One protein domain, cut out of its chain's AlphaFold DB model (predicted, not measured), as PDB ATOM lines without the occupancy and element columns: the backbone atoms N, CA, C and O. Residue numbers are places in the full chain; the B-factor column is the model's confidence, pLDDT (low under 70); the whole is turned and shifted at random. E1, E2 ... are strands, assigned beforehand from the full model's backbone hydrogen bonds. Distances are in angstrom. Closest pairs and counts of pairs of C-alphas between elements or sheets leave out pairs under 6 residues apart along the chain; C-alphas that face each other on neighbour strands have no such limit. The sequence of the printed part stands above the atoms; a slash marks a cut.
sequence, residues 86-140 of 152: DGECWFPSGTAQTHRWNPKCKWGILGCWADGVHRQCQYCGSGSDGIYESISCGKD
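AT A GLANCE: This is residues 86 to 140 of the 152 residues of the protein "Hypothetical protein" of Symbiodinium natans (UniProt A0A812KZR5). This domain has little regular structure: a rounded ball of loops wound about one very short strand hairpin, E1 and E2, in its middle. Three long unnamed stretches, residues 86 to 98, 102 to 120 and 124 to 140, make the rest. The printed part has 55 residues, and the named elements hold only 6 of them: two antiparallel strands, E1 and then E2 along the chain, with no named helix, and the class is all strand. It is compact, with a radius of gyration of the C-alphas of 10.1 A and spans of 27 by 25 by 21 A.

HOW THE PARTS SIT: Strand E1, residues 99 to 101, and strand E2, residues 121 to 123, are antiparallel neighbours and form a hairpin, with 151 degrees between their directions. The C-alphas of His 99 and Tyr 123 face each other at 4.2 A. N 100 and O 122 are within hydrogen-bond range at 2.9 A, as are N 122 and O 100 at 2.8 A.

IN THESE COORDINATES: E1 begins at C-alpha 99 (179.200, 67.567, 166.324) and is 7.2 A long. E2 ends at C-alpha 123 (176.723, 70.854, 165.269) and is 7.0 A long.

THE WHOLE: The printed part has no cut. The link from E1 to E2 is long, 19 residues. The two C-alphas farthest apart, of Asp 86 and Asp 129, are 28.5 A apart. Mean pLDDT of the printed part is 83.3; residues 86, 92, 128 and 139 to 140 are under 70.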
ATOM      1  N   ASP A  86     172.654  53.194 167.377       65.31
ATOM      2  CA  ASP A  86     171.791  54.120 168.106       65.31
ATOM      3  C   ASP A  86     172.647  55.072 168.955       65.31
ATOM      4  O   ASP A  86     173.336  54.646 169.881       65.31
ATOM      5  N   GLY A  87     172.576  56.375 168.669       73.75
ATOM      6  CA  GLY A  87     173.301  57.396 169.430       73.75
ATOM      7  C   GLY A  87     174.456  58.079 168.701       73.75
ATOM      8  O   GLY A  87     175.115  58.919 169.315       73.75
ATOM      9  N   GLU A  88     174.691  57.786 167.419       80.12
ATOM     10  CA  GLU A  88     175.748  58.435 166.636       80.12
ATOM     11  C   GLU A  88     175.221  59.271 165.459       80.12
ATOM     12  O   GLU A  88     174.234  58.948 164.802       80.12
ATOM     13  N   CYS A  89     175.907  60.386 165.196       84.50
ATOM     14  CA  CYS A  89     175.694  61.204 164.004       84.50
ATOM     15  C   CYS A  89     176.299  60.530 162.771       84.50
ATOM     16  O   CYS A  89     177.416  60.019 162.845       84.50
ATOM     17  N   TRP A  90     175.647  60.641 161.611       80.69
ATOM     18  CA  TRP A  90     176.169  60.041 160.379       80.69
ATOM     19  C   TRP A  90     176.469  61.047 159.267       80.69
ATOM     20  O   TRP A  90     175.579  61.682 158.719       80.69
ATOM     21  N   PHE A  91     177.729  61.118 158.841       80.12
ATOM     22  CA  PHE A  91     178.139  61.958 157.717       80.12
ATOM     23  C   PHE A  91     178.734  61.087 156.601       80.12
ATOM     24  O   PHE A  91     179.871  60.638 156.747       80.12
ATOM     25  N   PRO A  92     178.027  60.862 155.474       66.12
ATOM     26  CA  PRO A  92     178.482  59.955 154.413       66.12
ATOM     27  C   PRO A  92     179.851  60.322 153.826       66.12
ATOM     28  O   PRO A  92     180.614  59.452 153.422       66.12
ATOM     29  N   SER A  93     180.178  61.616 153.792       74.31
ATOM     30  CA  SER A  93     181.474  62.133 153.326       74.31
ATOM     31  C   SER A  93     182.326  62.714 154.459       74.31
ATOM     32  O   SER A  93     183.298  63.424 154.203       74.31
ATOM     33  N   GLY A  94     181.964  62.433 155.712       78.06
ATOM     34  CA  GLY A  94     182.510  63.119 156.877       78.06
ATOM     35  C   GLY A  94     182.040  64.574 156.990       78.06
ATOM     36  O   GLY A  94     181.335  65.108 156.134       78.06
ATOM     37  N   THR A  95     182.430  65.222 158.083       83.06
ATOM     38  CA  THR A  95     182.199  66.650 158.318       83.06
ATOM     39  C   THR A  95     183.435  67.267 158.962       83.06
ATOM     40  O   THR A  95     184.045  66.662 159.842       83.06
ATOM     41  N   ALA A  96     183.804  68.477 158.535       85.38
ATOM     42  CA  ALA A  96     184.852  69.264 159.190       85.38
ATOM     43  C   ALA A  96     184.340  69.966 160.461       85.38
ATOM     44  O   ALA A  96     185.126  70.336 161.330       85.38
ATOM     45  N   GLN A  97     183.022  70.153 160.575       88.75
ATOM     46  CA  GLN A  97     182.390  70.753 161.741       88.75
ATOM     47  C   GLN A  97     182.231  69.715 162.858       88.75
ATOM     48  O   GLN A  97     181.680  68.629 162.639       88.75
ATOM     49  N   THR A  98     182.658  70.073 164.068       89.50
ATOM     50  CA  THR A  98     182.443  69.267 165.273       89.50
ATOM     51  C   THR A  98     180.957  69.118 165.587       89.50
ATOM     52  O   THR A  98     180.150  70.023 165.356       89.50
ATOM     53  N   HIS A  99     180.586  67.947 166.093       89.88
ATOM     54  CA  HIS A  99     179.200  67.567 166.324       89.88
ATOM     55  C   HIS A  99     179.075  66.675 167.558       89.88
ATOM     56  O   HIS A  99     180.055  66.104 168.035       89.88
ATOM     57  N   ARG A 100     177.849  66.554 168.067       90.56
ATOM     58  CA  ARG A 100     177.495  65.646 169.159       90.56
ATOM     59  C   ARG A 100     176.088  65.100 168.983       90.56
ATOM     60  O   ARG A 100     175.249  65.731 168.344       90.56
ATOM     61  N   TRP A 101     175.810  63.982 169.640       89.06
ATOM     62  CA  TRP A 101     174.446  63.509 169.830       89.06
ATOM     63  C   TRP A 101     173.789  64.242 171.003       89.06
ATOM     64  O   TRP A 101     174.244  64.155 172.142       89.06
ATOM     65  N   ASN A 102     172.719  64.984 170.733       89.44
ATOM     66  CA  ASN A 102     171.956  65.735 171.720       89.44
ATOM     67  C   ASN A 102     170.472  65.316 171.709       89.44
ATOM     68  O   ASN A 102     169.706  65.774 170.858       89.44
ATOM     69  N   PRO A 103     170.005  64.526 172.693       87.06
ATOM     70  CA  PRO A 103     168.600  64.125 172.799       87.06
ATOM     71  C   PRO A 103     167.608  65.293 172.917       87.06
ATOM     72  O   PRO A 103     166.444  65.147 172.539       87.06
ATOM     73  N   LYS A 104     168.053  66.458 173.413       88.12
ATOM     74  CA  LYS A 104     167.231  67.675 173.556       88.12
ATOM     75  C   LYS A 104     167.035  68.425 172.234       88.12
ATOM     76  O   LYS A 104     166.253  69.378 172.192       88.12
ATOM     77  N   CYS A 105     167.732  68.040 171.164       88.75
ATOM     78  CA  CYS A 105     167.579  68.697 169.877       88.75
ATOM     79  C   CYS A 105     166.170  68.537 169.297       88.75
ATOM     80  O   CYS A 105     165.550  67.471 169.328       88.75
ATOM     81  N   LYS A 106     165.685  69.629 168.711       85.44
ATOM     82  CA  LYS A 106     164.404  69.716 168.014       85.44
ATOM     83  C   LYS A 106     164.478  70.796 166.945       85.44
ATOM     84  O   LYS A 106     165.416  71.592 166.903       85.44
ATOM     85  N   TRP A 107     163.468  70.818 166.085       78.88
ATOM     86  CA  TRP A 107     163.356  71.816 165.031       78.88
ATOM     87  C   TRP A 107     163.416  73.245 165.598       78.88
ATOM     88  O   TRP A 107     162.834  73.525 166.649       78.88
ATOM     89  N   GLY A 108     164.148  74.128 164.919       84.31
ATOM     90  CA  GLY A 108     164.364  75.519 165.335       84.31
ATOM     91  C   GLY A 108     165.508  75.749 166.332       84.31
ATOM     92  O   GLY A 108     165.837  76.903 166.594       84.31
ATOM     93  N   ILE A 109     166.145  74.702 166.869       89.44
ATOM     94  CA  ILE A 109     167.379  74.849 167.656       89.44
ATOM     95  C   ILE A 109     168.586  74.854 166.710       89.44
ATOM     96  O   ILE A 109     168.727  73.964 165.870       89.44
ATOM     97  N   LEU A 110     169.471  75.845 166.868       90.38
ATOM     98  CA  LEU A 110     170.678  75.994 166.053       90.38
ATOM     99  C   LEU A 110     171.561  74.737 166.123       90.38
ATOM    100  O   LEU A 110     171.821  74.194 167.200       90.38
ATOM    101  N   GLY A 111     172.015  74.286 164.956       90.00
ATOM    102  CA  GLY A 111     172.912  73.145 164.801       90.00
ATOM    103  C   GLY A 111     172.240  71.775 164.839       90.00
ATOM    104  O   GLY A 111     172.903  70.816 164.477       90.00
ATOM    105  N   CYS A 112     170.971  71.644 165.245       91.69
ATOM    106  CA  CYS A 112     170.272  70.350 165.236       91.69
ATOM    107  C   CYS A 112     169.995  69.864 163.806       91.69
ATOM    108  O   CYS A 112     169.914  70.684 162.892       91.69
ATOM    109  N   TRP A 113     169.776  68.553 163.638       87.69
ATOM    110  CA  TRP A 113     169.706  67.892 162.325       87.69
ATOM    111  C   TRP A 113     170.997  68.042 161.514       87.69
ATOM    112  O   TRP A 113     170.957  68.195 160.297       87.69
ATOM    113  N   ALA A 114     172.149  68.033 162.184       89.81
ATOM    114  CA  ALA A 114     173.438  68.265 161.541       89.81
ATOM    115  C   ALA A 114     173.771  67.229 160.456       89.81
ATOM    116  O   ALA A 114     174.305  67.594 159.416       89.81
ATOM    117  N   ASP A 115     173.411  65.962 160.656       84.50
ATOM    118  CA  ASP A 115     173.538  64.910 159.639       84.50
ATOM    119  C   ASP A 115     172.358  64.862 158.651       84.50
ATOM    120  O   ASP A 115     172.341  64.060 157.720       84.50
ATOM    121  N   GLY A 116     171.351  65.713 158.861       80.19
ATOM    122  CA  GLY A 116     170.121  65.791 158.084       80.19
ATOM    123  C   GLY A 116     169.170  64.602 158.241       80.19
ATOM    124  O   GLY A 116     168.082  64.660 157.672       80.19
ATOM    125  N   VAL A 117     169.526  63.585 159.035       76.94
ATOM    126  CA  VAL A 117     168.724  62.371 159.281       76.94
ATOM    127  C   VAL A 117     168.236  62.336 160.728       76.94
ATOM    128  O   VAL A 117     167.040  62.242 161.002       76.94
ATOM    129  N   HIS A 118     169.153  62.449 161.686       81.31
ATOM    130  CA  HIS A 118     168.842  62.352 163.100       81.31
ATOM    131  C   HIS A 118     168.617  63.742 163.675       81.31
ATOM    132  O   HIS A 118     169.527  64.571 163.750       81.31
ATOM    133  N   ARG A 119     167.408  63.982 164.203       86.19
ATOM    134  CA  ARG A 119     167.115  65.242 164.905       86.19
ATOM    135  C   ARG A 119     168.129  65.529 166.008       86.19
ATOM    136  O   ARG A 119     168.419  66.690 166.262       86.19
ATOM    137  N   GLN A 120     168.637  64.481 166.653       88.25
ATOM    138  CA  GLN A 120     169.556  64.541 167.780       88.25
ATOM    139  C   GLN A 120     170.963  64.958 167.368       88.25
ATOM    140  O   GLN A 120     171.706  65.445 168.215       88.25
ATOM    141  N   CYS A 121     171.347  64.793 166.104       89.69
ATOM    142  CA  CYS A 121     172.671  65.195 165.679       89.69
ATOM    143  C   CYS A 121     172.784  66.723 165.701       89.69
ATOM    144  O   CYS A 121     172.004  67.414 165.040       89.69
ATOM    145  N   GLN A 122     173.733  67.256 166.475       92.69
ATOM    146  CA  GLN A 122     173.911  68.691 166.657       92.69
ATOM    147  C   GLN A 122     175.332  69.147 166.337       92.69
ATOM    148  O   GLN A 122     176.280  68.698 166.981       92.69
ATOM    149  N   TYR A 123     175.477  70.112 165.430       93.06
ATOM    150  CA  TYR A 123     176.723  70.854 165.269       93.06
ATOM    151  C   TYR A 123     177.027  71.689 166.514       93.06
ATOM    152  O   TYR A 123     176.137  72.271 167.142       93.06
ATOM    153  N   CYS A 124     178.298  71.732 166.893       92.38
ATOM    154  CA  CYS A 124     178.767  72.410 168.094       92.38
ATOM    155  C   CYS A 124     180.230  72.806 167.964       92.38
ATOM    156  O   CYS A 124     180.918  72.288 167.086       92.38
ATOM    157  N   GLY A 125     180.714  73.658 168.863       89.25
ATOM    158  CA  GLY A 125     182.119  74.027 168.968       89.25
ATOM    159  C   GLY A 125     182.632  74.852 167.791       89.25
ATOM    160  O   GLY A 125     181.904  75.203 166.857       89.25
ATOM    161  N   SER A 126     183.916  75.183 167.857       82.88
ATOM    162  CA  SER A 126     184.593  75.930 166.804       82.88
ATOM    163  C   SER A 126     184.749  75.051 165.556       82.88
ATOM    164  O   SER A 126     185.214  73.915 165.626       82.88
ATOM    165  N   GLY A 127     184.360  75.590 164.405       72.88
ATOM    166  CA  GLY A 127     184.529  74.970 163.090       72.88
ATOM    167  C   GLY A 127     184.826  76.030 162.033       72.88
ATOM    168  O   GLY A 127     185.201  77.147 162.386       72.88
ATOM    169  N   SER A 128     184.672  75.703 160.747       66.62
ATOM    170  CA  SER A 128     185.133  76.570 159.646       66.62
ATOM    171  C   SER A 128     184.475  77.952 159.623       66.62
ATOM    172  O   SER A 128     185.128  78.927 159.260       66.62
ATOM    173  N   ASP A 129     183.214  78.038 160.057       79.38
ATOM    174  CA  ASP A 129     182.386  79.235 159.867       79.38
ATOM    175  C   ASP A 129     182.066  79.958 161.193       79.38
ATOM    176  O   ASP A 129     181.408  80.996 161.191       79.38
ATOM    177  N   GLY A 130     182.480  79.409 162.344       82.81
ATOM    178  CA  GLY A 130     182.259  79.991 163.683       82.81
ATOM    179  C   GLY A 130     180.802  80.015 164.182       82.81
ATOM    180  O   GLY A 130     180.546  80.357 165.333       82.81
ATOM    181  N   ILE A 131     179.829  79.608 163.360       89.44
ATOM    182  CA  ILE A 131     178.385  79.713 163.652       89.44
ATOM    183  C   ILE A 131     177.985  78.931 164.917       89.44
ATOM    184  O   ILE A 131     177.108  79.361 165.669       89.44
ATOM    185  N   TYR A 132     178.638  77.795 165.175       90.31
ATOM    186  CA  TYR A 132     178.304  76.890 166.280       90.31
ATOM    187  C   TYR A 132     179.219  77.035 167.501       90.31
ATOM    188  O   TYR A 132     179.086  76.266 168.450       90.31
ATOM    189  N   GLU A 133     180.105  78.036 167.515       88.62
ATOM    190  CA  GLU A 133     181.099  78.230 168.580       88.62
ATOM    191  C   GLU A 133     180.459  78.487 169.953       88.62
ATOM    192  O   GLU A 133     180.977  78.065 170.983       88.62
ATOM    193  N   SER A 134     179.274  79.101 169.966       87.31
ATOM    194  CA  SER A 134     178.483  79.313 171.185       87.31
ATOM    195  C   SER A 134     177.853  78.036 171.756       87.31
ATOM    196  O   SER A 134     177.324  78.053 172.868       87.31
ATOM    197  N   ILE A 135     177.889  76.923 171.018       88.75
ATOM    198  CA  ILE A 135     177.290  75.655 171.419       88.75
ATOM    199  C   ILE A 135     178.395  74.731 171.945       88.75
ATOM    200  O   ILE A 135     179.225  74.244 171.182       88.75
ATOM    201  N   SER A 136     178.360  74.426 173.242       87.56
ATOM    202  CA  SER A 136     179.249  73.447 173.890       87.56
ATOM    203  C   SER A 136     179.180  72.068 173.215       87.56
ATOM    204  O   SER A 136     178.090  71.530 173.021       87.56
ATOM    205  N   CYS A 137     180.336  71.471 172.896       83.31
ATOM    206  CA  CYS A 137     180.434  70.065 172.477       83.31
ATOM    207  C   CYS A 137     180.570  69.072 173.649       83.31
ATOM    208  O   CYS A 137     180.751  67.878 173.407       83.31
ATOM    209  N   GLY A 138     180.517  69.540 174.900       73.69
ATOM    210  CA  GLY A 138     180.647  68.695 176.089       73.69
ATOM    211  C   GLY A 138     179.556  67.620 176.194       73.69
ATOM    212  O   GLY A 138     178.442  67.787 175.689       73.69
ATOM    213  N   LYS A 139     179.887  66.499 176.854       61.38
ATOM    214  CA  LYS A 139     178.963  65.396 177.169       61.38
ATOM    215  C   LYS A 139     178.046  65.758 178.349       61.38
ATOM    216  O   LYS A 139     178.031  65.057 179.350       61.38
ATOM    217  N   ASP A 140     177.217  66.788 178.232       53.06
ATOM    218  CA  ASP A 140     176.290  67.161 179.320       53.06
ATOM    219  C   ASP A 140     175.046  66.240 179.383       53.06
ATOM    220  O   ASP A 140     173.929  66.683 179.639       53.06
TER     221      ASP A 140